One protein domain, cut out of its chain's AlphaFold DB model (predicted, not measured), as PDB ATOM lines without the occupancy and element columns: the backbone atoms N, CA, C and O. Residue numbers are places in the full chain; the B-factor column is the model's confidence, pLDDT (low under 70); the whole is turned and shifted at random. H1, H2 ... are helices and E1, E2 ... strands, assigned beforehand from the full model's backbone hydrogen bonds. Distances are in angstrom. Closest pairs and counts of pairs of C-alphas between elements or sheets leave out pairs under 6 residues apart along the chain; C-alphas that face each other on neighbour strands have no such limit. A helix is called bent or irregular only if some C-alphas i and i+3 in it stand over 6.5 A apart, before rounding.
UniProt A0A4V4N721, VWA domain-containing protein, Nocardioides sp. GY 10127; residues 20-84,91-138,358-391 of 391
ATOM      1  N   ASP A  20     -32.756 -63.392  13.428       69.75
ATOM      2  CA  ASP A  20     -34.096 -63.944  13.638       69.75
ATOM      3  C   ASP A  20     -34.527 -63.894  15.111       69.75
ATOM      4  O   ASP A  20     -35.663 -63.534  15.410       69.75
ATOM      5  N   GLY A  21     -33.621 -64.175  16.055       75.00
ATOM      6  CA  GLY A  21     -33.913 -64.113  17.488       75.00
ATOM      7  C   GLY A  21     -34.268 -62.705  17.982       75.00
ATOM      8  O   GLY A  21     -35.062 -62.559  18.912       75.00
ATOM      9  N   VAL A  22     -33.721 -61.660  17.354       80.12
ATOM     10  CA  VAL A  22     -34.059 -60.260  17.669       80.12
ATOM     11  C   VAL A  22     -35.442 -59.898  17.133       80.12
ATOM     12  O   VAL A  22     -36.237 -59.285  17.844       80.12
ATOM     13  N   LEU A  23     -35.738 -60.292  15.894       79.31
ATOM     14  CA  LEU A  23     -37.002 -59.978  15.230       79.31
ATOM     15  C   LEU A  23     -38.182 -60.710  15.870       79.31
ATOM     16  O   LEU A  23     -39.227 -60.098  16.063       79.31
ATOM     17  N   THR A  24     -37.991 -61.951  16.318       81.19
ATOM     18  CA  THR A  24     -39.014 -62.687  17.075       81.19
ATOM     19  C   THR A  24     -39.343 -61.998  18.400       81.19
ATOM     20  O   THR A  24     -40.510 -61.783  18.705       81.19
ATOM     21  N   ARG A  25     -38.331 -61.541  19.156       84.88
ATOM     22  CA  ARG A  25     -38.576 -60.766  20.390       84.88
ATOM     23  C   ARG A  25     -39.286 -59.441  20.113       84.88
ATOM     24  O   ARG A  25     -40.106 -59.009  20.915       84.88
ATOM     25  N   LEU A  26     -38.955 -58.773  19.007       84.38
ATOM     26  CA  LEU A  26     -39.632 -57.543  18.592       84.38
ATOM     27  C   LEU A  26     -41.099 -57.800  18.224       84.38
ATOM     28  O   LEU A  26     -41.956 -57.017  18.624       84.38
ATOM     29  N   ASP A  27     -41.392 -58.882  17.502       83.75
ATOM     30  CA  ASP A  27     -42.758 -59.279  17.149       83.75
ATOM     31  C   ASP A  27     -43.591 -59.610  18.402       83.75
ATOM     32  O   ASP A  27     -44.721 -59.139  18.518       83.75
ATOM     33  N   ASP A  28     -43.003 -60.285  19.397       83.81
ATOM     34  CA  ASP A  28     -43.642 -60.544  20.698       83.81
ATOM     35  C   ASP A  28     -43.970 -59.254  21.466       83.81
ATOM     36  O   ASP A  28     -45.050 -59.111  22.043       83.81
ATOM     37  N   VAL A  29     -43.062 -58.274  21.461       86.75
ATOM     38  CA  VAL A  29     -43.333 -56.961  22.067       86.75
ATOM     39  C   VAL A  29     -44.469 -56.262  21.319       86.75
ATOM     40  O   VAL A  29     -45.406 -55.760  21.943       86.75
ATOM     41  N   LEU A  30     -44.433 -56.263  19.985       84.81
ATOM     42  CA  LEU A  30     -45.468 -55.653  19.149       84.81
ATOM     43  C   LEU A  30     -46.829 -56.335  19.313       84.81
ATOM     44  O   LEU A  30     -47.852 -55.648  19.288       84.81
ATOM     45  N   ARG A  31     -46.857 -57.647  19.562       84.00
ATOM     46  CA  ARG A  31     -48.073 -58.398  19.879       84.00
ATOM     47  C   ARG A  31     -48.817 -57.798  21.061       84.00
ATOM     48  O   ARG A  31     -50.020 -57.583  20.960       84.00
ATOM     49  N   THR A  32     -48.121 -57.472  22.152       85.31
ATOM     50  CA  THR A  32     -48.770 -56.905  23.351       85.31
ATOM     51  C   THR A  32     -49.481 -55.579  23.074       85.31
ATOM     52  O   THR A  32     -50.507 -55.289  23.685       85.31
ATOM     53  N   ALA A  33     -48.975 -54.800  22.115       83.94
ATOM     54  CA  ALA A  33     -49.545 -53.517  21.729       83.94
ATOM     55  C   ALA A  33     -50.633 -53.633  20.646       83.94
ATOM     56  O   ALA A  33     -51.596 -52.868  20.663       83.94
ATOM     57  N   LEU A  34     -50.478 -54.552  19.686       82.31
ATOM     58  CA  LEU A  34     -51.314 -54.622  18.481       82.31
ATOM     59  C   LEU A  34     -52.412 -55.690  18.543       82.31
ATOM     60  O   LEU A  34     -53.460 -55.488  17.932       82.31
ATOM     61  N   ALA A  35     -52.221 -56.788  19.282       81.06
ATOM     62  CA  ALA A  35     -53.218 -57.858  19.396       81.06
ATOM     63  C   ALA A  35     -54.605 -57.378  19.875       81.06
ATOM     64  O   ALA A  35     -55.588 -57.765  19.249       81.06
ATOM     65  N   PRO A  36     -54.738 -56.461  20.862       84.88
ATOM     66  CA  PRO A  36     -56.052 -55.982  21.320       84.88
ATOM     67  C   PRO A  36     -56.856 -55.220  20.256       84.88
ATOM     68  O   PRO A  36     -58.043 -54.959  20.440       84.88
ATOM     69  N   LEU A  37     -56.203 -54.801  19.169       81.69
ATOM     70  CA  LEU A  37     -56.790 -54.008  18.091       81.69
ATOM     71  C   LEU A  37     -57.223 -54.872  16.894       81.69
ATOM     72  O   LEU A  37     -57.875 -54.365  15.979       81.69
ATOM     73  N   LEU A  38     -56.841 -56.153  16.869       79.31
ATOM     74  CA  LEU A  38     -57.090 -57.075  15.765       79.31
ATOM     75  C   LEU A  38     -58.303 -57.972  16.064       79.31
ATOM     76  O   LEU A  38     -58.450 -58.457  17.179       79.31
ATOM     77  N   PRO A  39     -59.174 -58.248  15.077       85.56
ATOM     78  CA  PRO A  39     -60.229 -59.243  15.244       85.56
ATOM     79  C   PRO A  39     -59.644 -60.650  15.444       85.56
ATOM     80  O   PRO A  39     -58.776 -61.060  14.672       85.56
ATOM     81  N   ASP A  40     -60.215 -61.453  16.346       82.12
ATOM     82  CA  ASP A  40     -59.755 -62.824  16.655       82.12
ATOM     83  C   ASP A  40     -59.631 -63.751  15.432       82.12
ATOM     84  O   ASP A  40     -58.861 -64.713  15.416       82.12
ATOM     85  N   ARG A  41     -60.440 -63.526  14.386       80.88
ATOM     86  CA  ARG A  41     -60.340 -64.290  13.127       80.88
ATOM     87  C   ARG A  41     -59.064 -63.957  12.355       80.88
ATOM     88  O   ARG A  41     -58.466 -64.846  11.758       80.88
ATOM     89  N   LEU A  42     -58.677 -62.686  12.364       79.25
ATOM     90  CA  LEU A  42     -57.498 -62.170  11.679       79.25
ATOM     91  C   LEU A  42     -56.225 -62.570  12.425       79.25
ATOM     92  O   LEU A  42     -55.274 -62.989  11.775       79.25
ATOM     93  N   GLU A  43     -56.236 -62.537  13.761       81.81
ATOM     94  CA  GLU A  43     -55.106 -63.005  14.576       81.81
ATOM     95  C   GLU A  43     -54.823 -64.494  14.343       81.81
ATOM     96  O   GLU A  43     -53.688 -64.874  14.062       81.81
ATOM     97  N   ARG A  44     -55.860 -65.342  14.371       80.19
ATOM     98  CA  ARG A  44     -55.704 -66.787  14.132       80.19
ATOM     99  C   ARG A  44     -55.193 -67.104  12.731       80.19
ATOM    100  O   ARG A  44     -54.329 -67.962  12.578       80.19
ATOM    101  N   TRP A  45     -55.712 -66.413  11.718       83.88
ATOM    102  CA  TRP A  45     -55.213 -66.553  10.351       83.88
ATOM    103  C   TRP A  45     -53.744 -66.118  10.254       83.88
ATOM    104  O   TRP A  45     -52.920 -66.832   9.688       83.88
ATOM    105  N   ALA A  46     -53.401 -64.979  10.856       79.75
ATOM    106  CA  ALA A  46     -52.058 -64.426  10.809       79.75
ATOM    107  C   ALA A  46     -51.036 -65.336  11.506       79.75
ATOM    108  O   ALA A  46     -50.010 -65.651  10.913       79.75
ATOM    109  N   ALA A  47     -51.353 -65.850  12.696       78.69
ATOM    110  CA  ALA A  47     -50.512 -66.810  13.416       78.69
ATOM    111  C   ALA A  47     -50.318 -68.137  12.652       78.69
ATOM    112  O   ALA A  47     -49.302 -68.814  12.803       78.69
ATOM    113  N   GLY A  48     -51.287 -68.514  11.811       76.31
ATOM    114  CA  GLY A  48     -51.218 -69.716  10.983       76.31
ATOM    115  C   GLY A  48     -50.337 -69.575   9.740       76.31
ATOM    116  O   GLY A  48     -49.797 -70.579   9.277       76.31
ATOM    117  N   HIS A  49     -50.155 -68.361   9.209       82.38
ATOM    118  CA  HIS A  49     -49.559 -68.143   7.883       82.38
ATOM    119  C   HIS A  49     -48.360 -67.187   7.847       82.38
ATOM    120  O   HIS A  49     -47.641 -67.171   6.849       82.38
ATOM    121  N   LEU A  50     -48.129 -66.398   8.895       85.62
ATOM    122  CA  LEU A  50     -47.080 -65.379   8.961       85.62
ATOM    123  C   LEU A  50     -46.159 -65.687  10.141       85.62
ATOM    124  O   LEU A  50     -46.629 -66.036  11.222       85.62
ATOM    125  N   LEU A  51     -44.851 -65.552   9.931       82.69
ATOM    126  CA  LEU A  51     -43.858 -65.717  10.996       82.69
ATOM    127  C   LEU A  51     -43.843 -64.518  11.949       82.69
ATOM    128  O   LEU A  51     -43.765 -64.721  13.155       82.69
ATOM    129  N   TRP A  52     -43.957 -63.295  11.415       85.31
ATOM    130  CA  TRP A  52     -43.940 -62.050  12.198       85.31
ATOM    131  C   TRP A  52     -45.113 -61.127  11.825       85.31
ATOM    132  O   TRP A  52     -44.932 -60.090  11.169       85.31
ATOM    133  N   PRO A  53     -46.355 -61.516  12.163       84.19
ATOM    134  CA  PRO A  53     -47.548 -60.782  11.751       84.19
ATOM    135  C   PRO A  53     -47.621 -59.365  12.337       84.19
ATOM    136  O   PRO A  53     -48.112 -58.450  11.667       84.19
ATOM    137  N   TYR A  54     -47.113 -59.152  13.553       86.00
ATOM    138  CA  TYR A  54     -47.183 -57.861  14.236       86.00
ATOM    139  C   TYR A  54     -46.107 -56.900  13.741       86.00
ATOM    140  O   TYR A  54     -46.358 -55.701  13.635       86.00
ATOM    141  N   LEU A  55     -44.943 -57.414  13.352       83.50
ATOM    142  CA  LEU A  55     -43.870 -56.658  12.717       83.50
ATOM    143  C   LEU A  55     -44.312 -56.142  11.342       83.50
ATOM    144  O   LEU A  55     -44.166 -54.952  11.049       83.50
ATOM    145  N   GLY A  56     -44.969 -56.991  10.544       82.50
ATOM    146  CA  GLY A  56     -45.627 -56.572   9.304       82.50
ATOM    147  C   GLY A  56     -46.687 -55.487   9.533       82.50
ATOM    148  O   GLY A  56     -46.688 -54.457   8.850       82.50
ATOM    149  N   ALA A  57     -47.555 -55.669  10.533       84.00
ATOM    150  CA  ALA A  57     -48.579 -54.688  10.892       84.00
ATOM    151  C   ALA A  57     -47.983 -53.353  11.378       84.00
ATOM    152  O   ALA A  57     -48.466 -52.287  10.995       84.00
ATOM    153  N   ALA A  58     -46.904 -53.387  12.162       84.88
ATOM    154  CA  ALA A  58     -46.215 -52.199  12.653       84.88
ATOM    155  C   ALA A  58     -45.594 -51.381  11.513       84.88
ATOM    156  O   ALA A  58     -45.736 -50.159  11.490       84.88
ATOM    157  N   VAL A  59     -44.970 -52.039  10.526       83.44
ATOM    158  CA  VAL A  59     -44.432 -51.370   9.327       83.44
ATOM    159  C   VAL A  59     -45.545 -50.658   8.550       83.44
ATOM    160  O   VAL A  59     -45.388 -49.497   8.163       83.44
ATOM    161  N   LEU A  60     -46.692 -51.318   8.370       82.56
ATOM    162  CA  LEU A  60     -47.858 -50.716   7.718       82.56
ATOM    163  C   LEU A  60     -48.397 -49.514   8.507       82.56
ATOM    164  O   LEU A  60     -48.709 -48.475   7.920       82.56
ATOM    165  N   LEU A  61     -48.474 -49.629   9.835       84.38
ATOM    166  CA  LEU A  61     -48.998 -48.583  10.709       84.38
ATOM    167  C   LEU A  61     -48.080 -47.353  10.747       84.38
ATOM    168  O   LEU A  61     -48.558 -46.227  10.597       84.38
ATOM    169  N   LEU A  62     -46.763 -47.547  10.860       84.12
ATOM    170  CA  LEU A  62     -45.776 -46.464  10.808       84.12
ATOM    171  C   LEU A  62     -45.847 -45.693   9.489       84.12
ATOM    172  O   LEU A  62     -45.789 -44.461   9.471       84.12
ATOM    173  N   ALA A  63     -46.027 -46.403   8.379       80.50
ATOM    174  CA  ALA A  63     -46.177 -45.764   7.087       80.50
ATOM    175  C   ALA A  63     -47.498 -44.997   6.946       80.50
ATOM    176  O   ALA A  63     -47.505 -43.899   6.387       80.50
ATOM    177  N   LEU A  64     -48.601 -45.521   7.493       82.06
ATOM    178  CA  LEU A  64     -49.871 -44.797   7.552       82.06
ATOM    179  C   LEU A  64     -49.727 -43.500   8.361       82.06
ATOM    180  O   LEU A  64     -50.163 -42.440   7.910       82.06
ATOM    181  N   VAL A  65     -49.062 -43.560   9.519       84.38
ATOM    182  CA  VAL A  65     -48.785 -42.389  10.363       84.38
ATOM    183  C   VAL A  65     -47.945 -41.359   9.608       84.38
ATOM    184  O   VAL A  65     -48.310 -40.184   9.574       84.38
ATOM    185  N   ALA A  66     -46.871 -41.778   8.935       80.31
ATOM    186  CA  ALA A  66     -46.048 -40.883   8.120       80.31
ATOM    187  C   ALA A  66     -46.858 -40.205   6.997       80.31
ATOM    188  O   ALA A  66     -46.690 -39.012   6.731       80.31
ATOM    189  N   LEU A  67     -47.782 -40.940   6.377       80.06
ATOM    190  CA  LEU A  67     -48.655 -40.448   5.311       80.06
ATOM    191  C   LEU A  67     -49.677 -39.425   5.833       80.06
ATOM    192  O   LEU A  67     -49.862 -38.370   5.219       80.06
ATOM    193  N   VAL A  68     -50.278 -39.677   7.000       81.44
ATOM    194  CA  VAL A  68     -51.193 -38.744   7.679       81.44
ATOM    195  C   VAL A  68     -50.461 -37.484   8.133       81.44
ATOM    196  O   VAL A  68     -50.949 -36.378   7.894       81.44
ATOM    197  N   LEU A  69     -49.277 -37.619   8.736       81.50
ATOM    198  CA  LEU A  69     -48.456 -36.481   9.152       81.50
ATOM    199  C   LEU A  69     -48.029 -35.640   7.948       81.50
ATOM    200  O   LEU A  69     -48.178 -34.419   7.981       81.50
ATOM    201  N   GLY A  70     -47.590 -36.273   6.857       77.12
ATOM    202  CA  GLY A  70     -47.258 -35.592   5.606       77.12
ATOM    203  C   GLY A  70     -48.448 -34.829   5.017       77.12
ATOM    204  O   GLY A  70     -48.316 -33.663   4.634       77.12
ATOM    205  N   ALA A  71     -49.637 -35.440   5.007       76.31
ATOM    206  CA  ALA A  71     -50.868 -34.785   4.570       76.31
ATOM    207  C   ALA A  71     -51.254 -33.611   5.487       76.31
ATOM    208  O   ALA A  71     -51.552 -32.518   5.002       76.31
ATOM    209  N   ALA A  72     -51.197 -33.794   6.809       77.25
ATOM    210  CA  ALA A  72     -51.500 -32.759   7.793       77.25
ATOM    211  C   ALA A  72     -50.537 -31.569   7.687       77.25
ATOM    212  O   ALA A  72     -50.972 -30.416   7.747       77.25
ATOM    213  N   TRP A  73     -49.243 -31.820   7.468       75.31
ATOM    214  CA  TRP A  73     -48.246 -30.771   7.259       75.31
ATOM    215  C   TRP A  73     -48.462 -30.031   5.941       75.31
ATOM    216  O   TRP A  73     -48.428 -28.798   5.914       75.31
ATOM    217  N   GLY A  74     -48.786 -30.760   4.868       70.69
ATOM    218  CA  GLY A  74     -49.174 -30.173   3.588       70.69
ATOM    219  C   GLY A  74     -50.390 -29.253   3.720       70.69
ATOM    220  O   GLY A  74     -50.371 -28.122   3.235       70.69
ATOM    221  N   LEU A  75     -51.419 -29.690   4.450       71.19
ATOM    222  CA  LEU A  75     -52.629 -28.906   4.702       71.19
ATOM    223  C   LEU A  75     -52.364 -27.694   5.612       71.19
ATOM    224  O   LEU A  75     -52.863 -26.602   5.331       71.19
ATOM    225  N   ARG A  76     -51.543 -27.828   6.660       68.81
ATOM    226  CA  ARG A  76     -51.125 -26.698   7.516       68.81
ATOM    227  C   ARG A  76     -50.349 -25.647   6.725       68.81
ATOM    228  O   ARG A  76     -50.656 -24.466   6.838       68.81
ATOM    229  N   GLY A  77     -49.442 -26.067   5.843       58.62
ATOM    230  CA  GLY A  77     -48.711 -25.165   4.951       58.62
ATOM    231  C   GLY A  77     -49.594 -24.450   3.920       58.62
ATOM    232  O   GLY A  77     -49.209 -23.392   3.423       58.62
ATOM    233  N   THR A  78     -50.774 -24.992   3.594       56.34
ATOM    234  CA  THR A  78     -51.777 -24.291   2.770       56.34
ATOM    235  C   THR A  78     -52.661 -23.339   3.573       56.34
ATOM    236  O   THR A  78     -53.054 -22.309   3.039       56.34
ATOM    237  N   ARG A  79     -52.941 -23.643   4.848       56.09
ATOM    238  CA  ARG A  79     -53.739 -22.782   5.739       56.09
ATOM    239  C   ARG A  79     -52.946 -21.591   6.274       56.09
ATOM    240  O   ARG A  79     -53.481 -20.494   6.289       56.09
ATOM    241  N   ALA A  80     -51.672 -21.775   6.626       53.38
ATOM    242  CA  ALA A  80     -50.799 -20.676   7.048       53.38
ATOM    243  C   ALA A  80     -50.615 -19.631   5.931       53.38
ATOM    244  O   ALA A  80     -50.698 -18.437   6.179       53.38
ATOM    245  N   ARG A  81     -50.490 -20.084   4.676       49.72
ATOM    246  CA  ARG A  81     -50.434 -19.204   3.494       49.72
ATOM    247  C   ARG A  81     -51.784 -18.583   3.115       49.72
ATOM    248  O   ARG A  81     -51.813 -17.618   2.369       49.72
ATOM    249  N   ALA A  82     -52.903 -19.117   3.608       50.00
ATOM    250  CA  ALA A  82     -54.228 -18.557   3.337       50.00
ATOM    251  C   ALA A  82     -54.521 -17.286   4.159       50.00
ATOM    252  O   ALA A  82     -55.404 -16.525   3.772       50.00
ATOM    253  N   GLY A  83     -53.786 -17.048   5.254       50.41
ATOM    254  CA  GLY A  83     -53.935 -15.861   6.104       50.41
ATOM    255  C   GLY A  83     -53.290 -14.586   5.543       50.41
ATOM    256  O   GLY A  83     -53.778 -13.499   5.827       50.41
ATOM    257  N   GLU A  84     -52.253 -14.702   4.704       50.00
ATOM    258  CA  GLU A  84     -51.528 -13.552   4.125       50.00
ATOM    259  C   GLU A  84     -52.042 -13.127   2.725       50.00
ATOM    260  O   GLU A  84     -51.741 -12.034   2.253       50.00
ATOM    261  N   ARG A  91     -56.222 -11.774  -8.664       56.69
ATOM    262  CA  ARG A  91     -55.283 -11.997  -9.789       56.69
ATOM    263  C   ARG A  91     -54.950 -13.482  -9.952       56.69
ATOM    264  O   ARG A  91     -54.903 -13.984 -11.074       56.69
ATOM    265  N   ALA A  92     -54.824 -14.210  -8.841       62.41
ATOM    266  CA  ALA A  92     -54.661 -15.660  -8.852       62.41
ATOM    267  C   ALA A  92     -55.897 -16.392  -9.404       62.41
ATOM    268  O   ALA A  92     -55.741 -17.417 -10.063       62.41
ATOM    269  N   ALA A  93     -57.115 -15.880  -9.190       63.41
ATOM    270  CA  ALA A  93     -58.339 -16.446  -9.764       63.41
ATOM    271  C   ALA A  93     -58.352 -16.368 -11.302       63.41
ATOM    272  O   ALA A  93     -58.661 -17.366 -11.952       63.41
ATOM    273  N   ARG A  94     -57.919 -15.239 -11.892       65.69
ATOM    274  CA  ARG A  94     -57.744 -15.110 -13.355       65.69
ATOM    275  C   ARG A  94     -56.702 -16.084 -13.908       65.69
ATOM    276  O   ARG A  94     -56.951 -16.729 -14.919       65.69
ATOM    277  N   LEU A  95     -55.569 -16.249 -13.221       66.38
ATOM    278  CA  LEU A  95     -54.541 -17.231 -13.600       66.38
ATOM    279  C   LEU A  95     -55.040 -18.681 -13.477       66.38
ATOM    280  O   LEU A  95     -54.719 -19.515 -14.322       66.38
ATOM    281  N   LYS A  96     -55.857 -18.982 -12.459       66.44
ATOM    282  CA  LYS A  96     -56.471 -20.303 -12.247       66.44
ATOM    283  C   LYS A  96     -57.545 -20.650 -13.286       66.44
ATOM    284  O   LYS A  96     -57.794 -21.836 -13.495       66.44
ATOM    285  N   ALA A  97     -58.141 -19.646 -13.934       71.06
ATOM    286  CA  ALA A  97     -59.140 -19.807 -14.991       71.06
ATOM    287  C   ALA A  97     -58.536 -20.135 -16.373       71.06
ATOM    288  O   ALA A  97     -59.262 -20.551 -17.272       71.06
ATOM    289  N   LEU A  98     -57.215 -19.995 -16.560       81.75
ATOM    290  CA  LEU A  98     -56.563 -20.335 -17.826       81.75
ATOM    291  C   LEU A  98     -56.590 -21.858 -18.079       81.75
ATOM    292  O   LEU A  98     -56.203 -22.635 -17.197       81.75
ATOM    293  N   PRO A  99     -56.912 -22.318 -19.304       78.62
ATOM    294  CA  PRO A  99     -56.949 -23.747 -19.630       78.62
ATOM    295  C   PRO A  99     -55.585 -24.440 -19.449       78.62
ATOM    296  O   PRO A  99     -55.523 -25.585 -18.995       78.62
ATOM    297  N   ARG A 100     -54.471 -23.724 -19.684       81.06
ATOM    298  CA  ARG A 100     -53.108 -24.210 -19.381       81.06
ATOM    299  C   ARG A 100     -52.861 -24.426 -17.884       81.06
ATOM    300  O   ARG A 100     -52.146 -25.351 -17.510       81.06
ATOM    301  N   TYR A 101     -53.448 -23.613 -17.007       79.38
ATOM    302  CA  TYR A 101     -53.322 -23.823 -15.564       79.38
ATOM    303  C   TYR A 101     -54.135 -25.041 -15.114       79.38
ATOM    304  O   TYR A 101     -53.658 -25.848 -14.312       79.38
ATOM    305  N   ALA A 102     -55.337 -25.223 -15.669       78.62
ATOM    306  CA  ALA A 102     -56.164 -26.395 -15.399       78.62
ATOM    307  C   ALA A 102     -55.460 -27.703 -15.807       78.62
ATOM    308  O   ALA A 102     -55.461 -28.657 -15.024       78.62
ATOM    309  N   SER A 103     -54.801 -27.744 -16.971       80.94
ATOM    310  CA  SER A 103     -54.040 -28.921 -17.419       80.94
ATOM    311  C   SER A 103     -52.798 -29.184 -16.558       80.94
ATOM    312  O   SER A 103     -52.566 -30.323 -16.150       80.94
ATOM    313  N   LEU A 104     -52.049 -28.147 -16.164       82.44
ATOM    314  CA  LEU A 104     -50.913 -28.276 -15.242       82.44
ATOM    315  C   LEU A 104     -51.342 -28.730 -13.841       82.44
ATOM    316  O   LEU A 104     -50.660 -29.548 -13.224       82.44
ATOM    317  N   ARG A 105     -52.484 -28.248 -13.338       79.44
ATOM    318  CA  ARG A 105     -53.063 -28.682 -12.058       79.44
ATOM    319  C   ARG A 105     -53.522 -30.136 -12.115       79.44
ATOM    320  O   ARG A 105     -53.245 -30.875 -11.175       79.44
ATOM    321  N   ARG A 106     -54.176 -30.561 -13.204       80.81
ATOM    322  CA  ARG A 106     -54.529 -31.974 -13.437       80.81
ATOM    323  C   ARG A 106     -53.277 -32.846 -13.490       80.81
ATOM    324  O   ARG A 106     -53.222 -33.841 -12.783       80.81
ATOM    325  N   ARG A 107     -52.235 -32.423 -14.213       83.62
ATOM    326  CA  ARG A 107     -50.958 -33.146 -14.290       83.62
ATOM    327  C   ARG A 107     -50.250 -33.237 -12.936       83.62
ATOM    328  O   ARG A 107     -49.784 -34.308 -12.579       83.62
ATOM    329  N   ARG A 108     -50.194 -32.149 -12.157       82.56
ATOM    330  CA  ARG A 108     -49.617 -32.164 -10.797       82.56
ATOM    331  C   ARG A 108     -50.394 -33.080  -9.855       82.56
ATOM    332  O   ARG A 108     -49.776 -33.794  -9.078       82.56
ATOM    333  N   ARG A 109     -51.728 -33.080  -9.939       82.62
ATOM    334  CA  ARG A 109     -52.577 -34.009  -9.179       82.62
ATOM    335  C   ARG A 109     -52.366 -35.455  -9.603       82.62
ATOM    336  O   ARG A 109     -52.245 -36.297  -8.730       82.62
ATOM    337  N   ALA A 110     -52.275 -35.723 -10.903       83.00
ATOM    338  CA  ALA A 110     -52.004 -37.056 -11.428       83.00
ATOM    339  C   ALA A 110     -50.635 -37.569 -10.964       83.00
ATOM    340  O   ALA A 110     -50.552 -38.672 -10.447       83.00
ATOM    341  N   VAL A 111     -49.583 -36.746 -11.050       85.88
ATOM    342  CA  VAL A 111     -48.253 -37.105 -10.529       85.88
ATOM    343  C   VAL A 111     -48.311 -37.352  -9.023       85.88
ATOM    344  O   VAL A 111     -47.811 -38.371  -8.577       85.88
ATOM    345  N   GLY A 112     -48.967 -36.480  -8.249       82.31
ATOM    346  CA  GLY A 112     -49.128 -36.682  -6.805       82.31
ATOM    347  C   GLY A 112     -49.890 -37.963  -6.456       82.31
ATOM    348  O   GLY A 112     -49.483 -38.680  -5.548       82.31
ATOM    349  N   ALA A 113     -50.948 -38.284  -7.204       83.19
ATOM    350  CA  ALA A 113     -51.696 -39.528  -7.047       83.19
ATOM    351  C   ALA A 113     -50.828 -40.752  -7.379       83.19
ATOM    352  O   ALA A 113     -50.800 -41.698  -6.604       83.19
ATOM    353  N   VAL A 114     -50.060 -40.712  -8.474       87.81
ATOM    354  CA  VAL A 114     -49.118 -41.783  -8.845       87.81
ATOM    355  C   VAL A 114     -48.038 -41.964  -7.777       87.81
ATOM    356  O   VAL A 114     -47.777 -43.090  -7.370       87.81
ATOM    357  N   THR A 115     -47.439 -40.880  -7.275       87.12
ATOM    358  CA  THR A 115     -46.444 -40.941  -6.193       87.12
ATOM    359  C   THR A 115     -47.031 -41.570  -4.930       87.12
ATOM    360  O   THR A 115     -46.379 -42.408  -4.317       87.12
ATOM    361  N   LEU A 116     -48.264 -41.207  -4.559       85.19
ATOM    362  CA  LEU A 116     -48.956 -41.784  -3.405       85.19
ATOM    363  C   LEU A 116     -49.203 -43.286  -3.585       85.19
ATOM    364  O   LEU A 116     -48.910 -44.063  -2.682       85.19
ATOM    365  N   VAL A 117     -49.703 -43.695  -4.755       88.12
ATOM    366  CA  VAL A 117     -49.953 -45.106  -5.078       88.12
ATOM    367  C   VAL A 117     -48.655 -45.911  -5.037       88.12
ATOM    368  O   VAL A 117     -48.621 -46.966  -4.413       88.12
ATOM    369  N   LEU A 118     -47.574 -45.406  -5.638       88.12
ATOM    370  CA  LEU A 118     -46.272 -46.077  -5.614       88.12
ATOM    371  C   LEU A 118     -45.718 -46.202  -4.191       88.12
ATOM    372  O   LEU A 118     -45.252 -47.273  -3.825       88.12
ATOM    373  N   ALA A 119     -45.833 -45.157  -3.366       86.31
ATOM    374  CA  ALA A 119     -45.411 -45.213  -1.967       86.31
ATOM    375  C   ALA A 119     -46.207 -46.251  -1.158       86.31
ATOM    376  O   ALA A 119     -45.614 -47.030  -0.412       86.31
ATOM    377  N   LEU A 120     -47.531 -46.304  -1.341       87.81
ATOM    378  CA  LEU A 120     -48.387 -47.309  -0.704       87.81
ATOM    379  C   LEU A 120     -48.042 -48.729  -1.167       87.81
ATOM    380  O   LEU A 120     -47.987 -49.633  -0.339       87.81
ATOM    381  N   LEU A 121     -47.766 -48.926  -2.459       88.44
ATOM    382  CA  LEU A 121     -47.346 -50.223  -2.995       88.44
ATOM    383  C   LEU A 121     -45.997 -50.662  -2.423       88.44
ATOM    384  O   LEU A 121     -45.874 -51.814  -2.010       88.44
ATOM    385  N   THR A 122     -45.007 -49.768  -2.352       87.94
ATOM    386  CA  THR A 122     -43.690 -50.070  -1.773       87.94
ATOM    387  C   THR A 122     -43.808 -50.471  -0.310       87.94
ATOM    388  O   THR A 122     -43.315 -51.523   0.076       87.94
ATOM    389  N   VAL A 123     -44.498 -49.666   0.498       87.06
ATOM    390  CA  VAL A 123     -44.700 -49.955   1.922       87.06
ATOM    391  C   VAL A 123     -45.501 -51.239   2.114       87.06
ATOM    392  O   VAL A 123     -45.123 -52.077   2.923       87.06
ATOM    393  N   GLY A 124     -46.605 -51.397   1.379       86.81
ATOM    394  CA  GLY A 124     -47.500 -52.542   1.510       86.81
ATOM    395  C   GLY A 124     -46.796 -53.862   1.212       86.81
ATOM    396  O   GLY A 124     -46.884 -54.813   1.983       86.81
ATOM    397  N   SER A 125     -46.038 -53.900   0.116       85.75
ATOM    398  CA  SER A 125     -45.263 -55.080  -0.276       85.75
ATOM    399  C   SER A 125     -44.044 -55.319   0.617       85.75
ATOM    400  O   SER A 125     -43.752 -56.471   0.922       85.75
ATOM    401  N   ALA A 126     -43.375 -54.269   1.102       86.12
ATOM    402  CA  ALA A 126     -42.302 -54.408   2.087       86.12
ATOM    403  C   ALA A 126     -42.824 -54.962   3.421       86.12
ATOM    404  O   ALA A 126     -42.214 -55.870   3.974       86.12
ATOM    405  N   GLY A 127     -43.976 -54.481   3.901       86.00
ATOM    406  CA  GLY A 127     -44.647 -55.016   5.087       86.00
ATOM    407  C   GLY A 127     -45.060 -56.478   4.910       86.00
ATOM    408  O   GLY A 127     -44.853 -57.282   5.812       86.00
ATOM    409  N   TRP A 128     -45.560 -56.847   3.726       86.00
ATOM    410  CA  TRP A 128     -45.876 -58.238   3.388       86.00
ATOM    411  C   TRP A 128     -44.643 -59.148   3.422       86.00
ATOM    412  O   TRP A 128     -44.691 -60.220   4.011       86.00
ATOM    413  N   VAL A 129     -43.521 -58.723   2.831       87.50
ATOM    414  CA  VAL A 129     -42.264 -59.490   2.865       87.50
ATOM    415  C   VAL A 129     -41.708 -59.571   4.290       87.50
ATOM    416  O   VAL A 129     -41.279 -60.642   4.710       87.50
ATOM    417  N   ALA A 130     -41.766 -58.474   5.052       85.12
ATOM    418  CA  ALA A 130     -41.324 -58.428   6.446       85.12
ATOM    419  C   ALA A 130     -42.150 -59.346   7.358       85.12
ATOM    420  O   ALA A 130     -41.608 -59.906   8.305       85.12
ATOM    421  N   ALA A 131     -43.431 -59.550   7.046       85.31
ATOM    422  CA  ALA A 131     -44.287 -60.475   7.780       85.31
ATOM    423  C   ALA A 131     -43.933 -61.958   7.551       85.31
ATOM    424  O   ALA A 131     -44.491 -62.821   8.231       85.31
ATOM    425  N   ARG A 132     -43.015 -62.249   6.610       88.19
ATOM    426  CA  ARG A 132     -42.519 -63.591   6.266       88.19
ATOM    427  C   ARG A 132     -43.662 -64.605   6.130       88.19
ATOM    428  O   ARG A 132     -43.815 -65.494   6.972       88.19
ATOM    429  N   PRO A 133     -44.516 -64.455   5.101       87.75
ATOM    430  CA  PRO A 133     -45.536 -65.449   4.804       87.75
ATOM    431  C   PRO A 133     -44.846 -66.786   4.560       87.75
ATOM    432  O   PRO A 133     -43.911 -66.865   3.762       87.75
ATOM    433  N   GLY A 134     -45.296 -67.822   5.251       86.19
ATOM    434  CA  GLY A 134     -44.635 -69.114   5.227       86.19
ATOM    435  C   GLY A 134     -45.616 -70.262   5.358       86.19
ATOM    436  O   GLY A 134     -46.587 -70.197   6.118       86.19
ATOM    437  N   VAL A 135     -45.325 -71.332   4.628       84.88
ATOM    438  CA  VAL A 135     -46.039 -72.605   4.725       84.88
ATOM    439  C   VAL A 135     -45.221 -73.578   5.561       84.88
ATOM    440  O   VAL A 135     -43.991 -73.517   5.591       84.88
ATOM    441  N   VAL A 136     -45.913 -74.449   6.287       82.25
ATOM    442  CA  VAL A 136     -45.269 -75.567   6.974       82.25
ATOM    443  C   VAL A 136     -45.158 -76.695   5.960       82.25
ATOM    444  O   VAL A 136     -46.176 -77.220   5.516       82.25
ATOM    445  N   GLU A 137     -43.931 -77.033   5.576       80.12
ATOM    446  CA  GLU A 137     -43.645 -78.208   4.762       80.12
ATOM    447  C   GLU A 137     -43.197 -79.345   5.681       80.12
ATOM    448  O   GLU A 137     -42.329 -79.183   6.542       80.12
ATOM    449  N   THR A 138     -43.784 -80.520   5.495       75.50
ATOM    450  CA  THR A 138     -43.240 -81.766   6.031       75.50
ATOM    451  C   THR A 138     -42.091 -82.199   5.133       75.50
ATOM    452  O   THR A 138     -42.309 -82.539   3.971       75.50
ATOM    453  N   ASP A 358     -40.379 -69.909   3.772       87.19
ATOM    454  CA  ASP A 358     -40.880 -68.604   3.348       87.19
ATOM    455  C   ASP A 358     -41.363 -68.635   1.895       87.19
ATOM    456  O   ASP A 358     -40.643 -69.021   0.974       87.19
ATOM    457  N   VAL A 359     -42.566 -68.115   1.677       87.62
ATOM    458  CA  VAL A 359     -43.209 -67.960   0.369       87.62
ATOM    459  C   VAL A 359     -43.657 -66.504   0.194       87.62
ATOM    460  O   VAL A 359     -44.847 -66.188   0.253       87.62
ATOM    461  N   PRO A 360     -42.718 -65.571  -0.073       83.00
ATOM    462  CA  PRO A 360     -43.010 -64.137  -0.202       83.00
ATOM    463  C   PRO A 360     -43.914 -63.779  -1.400       83.00
ATOM    464  O   PRO A 360     -44.359 -62.633  -1.525       83.00
ATOM    465  N   GLY A 361     -44.207 -64.738  -2.287       85.50
ATOM    466  CA  GLY A 361     -45.140 -64.583  -3.404       85.50
ATOM    467  C   GLY A 361     -44.753 -63.446  -4.353       85.50
ATOM    468  O   GLY A 361     -43.578 -63.252  -4.668       85.50
ATOM    469  N   ALA A 362     -45.741 -62.671  -4.811       84.56
ATOM    470  CA  ALA A 362     -45.517 -61.500  -5.668       84.56
ATOM    471  C   ALA A 362     -44.839 -60.325  -4.931       84.56
ATOM    472  O   ALA A 362     -44.216 -59.477  -5.575       84.56
ATOM    473  N   GLY A 363     -44.902 -60.289  -3.593       81.75
ATOM    474  CA  GLY A 363     -44.320 -59.220  -2.774       81.75
ATOM    475  C   GLY A 363     -42.822 -59.024  -3.022       81.75
ATOM    476  O   GLY A 363     -42.361 -57.884  -3.082       81.75
ATOM    477  N   ARG A 364     -42.092 -60.116  -3.300       86.62
ATOM    478  CA  ARG A 364     -40.651 -60.096  -3.619       86.62
ATOM    479  C   ARG A 364     -40.294 -59.239  -4.837       86.62
ATOM    480  O   ARG A 364     -39.222 -58.653  -4.875       86.62
ATOM    481  N   ALA A 365     -41.183 -59.174  -5.830       89.19
ATOM    482  CA  ALA A 365     -40.966 -58.418  -7.062       89.19
ATOM    483  C   ALA A 365     -41.607 -57.026  -6.989       89.19
ATOM    484  O   ALA A 365     -41.026 -56.047  -7.454       89.19
ATOM    485  N   VAL A 366     -42.788 -56.920  -6.373       90.62
ATOM    486  CA  VAL A 366     -43.527 -55.652  -6.277       90.62
ATOM    487  C   VAL A 366     -42.775 -54.624  -5.430       90.62
ATOM    488  O   VAL A 366     -42.707 -53.464  -5.834       90.62
ATOM    489  N   ALA A 367     -42.161 -55.031  -4.314       88.81
ATOM    490  CA  ALA A 367     -41.436 -54.119  -3.426       88.81
ATOM    491  C   ALA A 367     -40.296 -53.350  -4.121       88.81
ATOM    492  O   ALA A 367     -40.349 -52.113  -4.133       88.81
ATOM    493  N   PRO A 368     -39.303 -54.012  -4.752       90.75
ATOM    494  CA  PRO A 368     -38.215 -53.302  -5.420       90.75
ATOM    495  C   PRO A 368     -38.699 -52.505  -6.637       90.75
ATOM    496  O   PRO A 368     -38.262 -51.373  -6.836       90.75
ATOM    497  N   LEU A 369     -39.641 -53.037  -7.427       94.06
ATOM    498  CA  LEU A 369     -40.148 -52.344  -8.616       94.06
ATOM    499  C   LEU A 369     -40.915 -51.066  -8.262       94.06
ATOM    500  O   LEU A 369     -40.681 -50.018  -8.867       94.06
ATOM    501  N   ALA A 370     -41.797 -51.122  -7.260       91.75
ATOM    502  CA  ALA A 370     -42.522 -49.948  -6.786       91.75
ATOM    503  C   ALA A 370     -41.562 -48.904  -6.197       91.75
ATOM    504  O   ALA A 370     -41.709 -47.712  -6.479       91.75
ATOM    505  N   ALA A 371     -40.546 -49.341  -5.440       91.06
ATOM    506  CA  ALA A 371     -39.534 -48.450  -4.869       91.06
ATOM    507  C   ALA A 371     -38.716 -47.729  -5.955       91.06
ATOM    508  O   ALA A 371     -38.535 -46.511  -5.890       91.06
ATOM    509  N   LEU A 372     -38.273 -48.452  -6.989       94.56
ATOM    510  CA  LEU A 372     -37.543 -47.883  -8.125       94.56
ATOM    511  C   LEU A 372     -38.404 -46.897  -8.922       94.56
ATOM    512  O   LEU A 372     -37.948 -45.801  -9.253       94.56
ATOM    513  N   ALA A 373     -39.666 -47.243  -9.189       92.81
ATOM    514  CA  ALA A 373     -40.602 -46.348  -9.864       92.81
ATOM    515  C   ALA A 373     -40.859 -45.070  -9.046       92.81
ATOM    516  O   ALA A 373     -40.883 -43.968  -9.602       92.81
ATOM    517  N   LEU A 374     -41.000 -45.193  -7.722       91.31
ATOM    518  CA  LEU A 374     -41.152 -44.052  -6.820       91.31
ATOM    519  C   LEU A 374     -39.921 -43.139  -6.871       91.31
ATOM    520  O   LEU A 374     -40.061 -41.925  -7.048       91.31
ATOM    521  N   LEU A 375     -38.724 -43.723  -6.776       91.25
ATOM    522  CA  LEU A 375     -37.455 -43.004  -6.858       91.25
ATOM    523  C   LEU A 375     -37.340 -42.240  -8.186       91.25
ATOM    524  O   LEU A 375     -37.010 -41.054  -8.186       91.25
ATOM    525  N   ALA A 376     -37.683 -42.880  -9.307       92.31
ATOM    526  CA  ALA A 376     -37.662 -42.260 -10.628       92.31
ATOM    527  C   ALA A 376     -38.598 -41.040 -10.707       92.31
ATOM    528  O   ALA A 376     -38.197 -39.978 -11.190       92.31
ATOM    529  N   VAL A 377     -39.824 -41.142 -10.180       90.12
ATOM    530  CA  VAL A 377     -40.777 -40.017 -10.147       90.12
ATOM    531  C   VAL A 377     -40.242 -38.857  -9.300       90.12
ATOM    532  O   VAL A 377     -40.349 -37.692  -9.704       90.12
ATOM    533  N   VAL A 378     -39.630 -39.153  -8.150       87.31
ATOM    534  CA  VAL A 378     -39.038 -38.143  -7.260       87.31
ATOM    535  C   VAL A 378     -37.832 -37.460  -7.914       87.31
ATOM    536  O   VAL A 378     -37.761 -36.228  -7.900       87.31
ATOM    537  N   LEU A 379     -36.933 -38.227  -8.538       88.56
ATOM    538  CA  LEU A 379     -35.745 -37.728  -9.240       88.56
ATOM    539  C   LEU A 379     -36.117 -36.832 -10.421       88.56
ATOM    540  O   LEU A 379     -35.640 -35.702 -10.507       88.56
ATOM    541  N   VAL A 380     -37.036 -37.270 -11.288       90.06
ATOM    542  CA  VAL A 380     -37.531 -36.450 -12.409       90.06
ATOM    543  C   VAL A 380     -38.165 -35.155 -11.894       90.06
ATOM    544  O   VAL A 380     -37.968 -34.080 -12.470       90.06
ATOM    545  N   GLY A 381     -38.903 -35.224 -10.783       84.19
ATOM    546  CA  GLY A 381     -39.458 -34.049 -10.116       84.19
ATOM    547  C   GLY A 381     -38.384 -33.096  -9.578       84.19
ATOM    548  O   GLY A 381     -38.516 -31.879  -9.725       84.19
ATOM    549  N   ALA A 382     -37.319 -33.624  -8.972       81.06
ATOM    550  CA  ALA A 382     -36.200 -32.847  -8.448       81.06
ATOM    551  C   ALA A 382     -35.387 -32.177  -9.565       81.06
ATOM    552  O   ALA A 382     -35.192 -30.963  -9.511       81.06
ATOM    553  N   LEU A 383     -35.026 -32.925 -10.610       86.75
ATOM    554  CA  LEU A 383     -34.299 -32.421 -11.778       86.75
ATOM    555  C   LEU A 383     -35.073 -31.312 -12.491       86.75
ATOM    556  O   LEU A 383     -34.513 -30.263 -12.800       86.75
ATOM    557  N   ARG A 384     -36.392 -31.476 -12.670       83.31
ATOM    558  CA  ARG A 384     -37.244 -30.412 -13.224       83.31
ATOM    559  C   ARG A 384     -37.241 -29.148 -12.372       83.31
ATOM    560  O   ARG A 384     -37.252 -28.054 -12.924       83.31
ATOM    561  N   ARG A 385     -37.247 -29.271 -11.040       78.69
ATOM    562  CA  ARG A 385     -37.181 -28.108 -10.139       78.69
ATOM    563  C   ARG A 385     -35.817 -27.426 -10.190       78.69
ATOM    564  O   ARG A 385     -35.784 -26.202 -10.178       78.69
ATOM    565  N   ALA A 386     -34.732 -28.195 -10.257       78.06
ATOM    566  CA  ALA A 386     -33.378 -27.662 -10.386       78.06
ATOM    567  C   ALA A 386     -33.209 -26.894 -11.706       78.06
ATOM    568  O   ALA A 386     -32.798 -25.741 -11.686       78.06
ATOM    569  N   TRP A 387     -33.651 -27.478 -12.823       79.44
ATOM    570  CA  TRP A 387     -33.584 -26.856 -14.149       79.44
ATOM    571  C   TRP A 387     -34.403 -25.563 -14.271       79.44
ATOM    572  O   TRP A 387     -33.998 -24.628 -14.951       79.44
ATOM    573  N   VAL A 388     -35.559 -25.493 -13.601       77.12
ATOM    574  CA  VAL A 388     -36.376 -24.267 -13.548       77.12
ATOM    575  C   VAL A 388     -35.750 -23.190 -12.656       77.12
ATOM    576  O   VAL A 388     -36.050 -22.026 -12.855       77.12
ATOM    577  N   ARG A 389     -34.918 -23.550 -11.670       75.00
ATOM    578  CA  ARG A 389     -34.221 -22.584 -10.798       75.00
ATOM    579  C   ARG A 389     -32.917 -22.058 -11.397       75.00
ATOM    580  O   ARG A 389     -32.452 -21.014 -10.969       75.00
ATOM    581  N   SER A 390     -32.310 -22.805 -12.320       74.19
ATOM    582  CA  SER A 390     -31.078 -22.421 -13.022       74.19
ATOM    583  C   SER A 390     -31.327 -21.588 -14.287       74.19
ATOM    584  O   SER A 390     -30.375 -21.251 -14.983       74.19
ATOM    585  N   ARG A 391     -32.592 -21.329 -14.624       61.00
ATOM    586  CA  ARG A 391     -33.044 -20.397 -15.662       61.00
ATOM    587  C   ARG A 391     -33.755 -19.241 -14.985       61.00
ATOM    588  O   ARG A 391     -33.690 -18.134 -15.553       61.00
TER     589      ARG A 391
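What this domain is: This is residues 20 to 84, 91 to 138 and 358 to 391 of the 391 residues of the protein "VWA domain-containing protein" of Nocardioides sp. GY 10127 (UniProt A0A4V4N721). Three long helices, H3, H5 and H6, fan out from one end of a loose, elongated model; H3 and H5 meet near that end and open as a V, and H6 packs on H5 from the other side. At the closed end H1 and H2 make a small head across the start of H3, and the short strand E1 runs on past it; H4 lies at the far end of H5. The far parts of the long helices, residues 68 to 80, 99 to 104 and 382 to 389, stick out separately. The printed part has 147 residues, in the order H1, H2, H3, H4, H5, E1, H6, and is mostly helix. It is loose, with a radius of gyration of the C-alphas of 21.0 A and spans of 69 by 33 by 26 A, a rod in outline.

Where its parts are: H1, residues 20 to 37, begins at C-alpha 20 at (-34.096, -63.944, 13.638) and is 25.2 A long. It has a kink of 44 degrees near residue 31, and is only just irregular, with C-alphas 33 and 36 7.0 A apart. H2 is residues 40 to 49, and H3, residues 53 to 80, is 40.5 A long. H4 is residues 91 to 96. H5, residues 99 to 130, the longest helix, is 46.1 A long and begins at C-alpha 99 at (-56.949, -23.747, -19.630). E1 is residues 134 to 138. H6, residues 363 to 389, is 38.8 A long and ends at C-alpha 389 at (-34.221, -22.584, -10.798).

How they stand to each other: H1 touches residues 53 to 58 of H3 at a steep tilt of 64 degrees, closest at the C-alphas of Asp 27 and Leu 55, 5.3 A. H2 is close to H3 but not clearly touching, with the C-alphas of Ala 46 and Pro 53 closest at 5.9 A. Residues 55 to 63 of H3 touch residues 123 to 130 of H5, opposite ways at a shallow tilt of 23 degrees; the C-alphas of Gly 56 and Gly 127 are closest, 4.6 A. H4 is close to H5 but not clearly touching, with the C-alphas of Lys 96 and Ala 102 closest at 6.9 A. Residues 115 to 129 of H5 touch H6, opposite ways at a shallow tilt of 34 degrees, only just short of steep; Thr 122 and Ala 367 have the closest C-alphas, 4.9 A. H3 and H6 are apart. E1 pairs with no named strand. Every O i to N i+4 pair is within hydrogen-bond range in H2, H3, H4 and H5, against 11 of 14 in H1 and 22 of 23 in H6.

The domain as a whole: The C-alphas farthest apart are those of Arg 91 and Thr 138, 72.5 A. Residues 85 to 90 and 139 to 357 are not printed; the gaps are 14.5 A from C-alpha 84 to 91 and 13.6 A from C-alpha 138 to 358. Of the links that are printed whole, each is tight. The mean pLDDT of the printed part is 80.7; it is under 70 at residues 20, 76 to 84, 91 to 96 and 391.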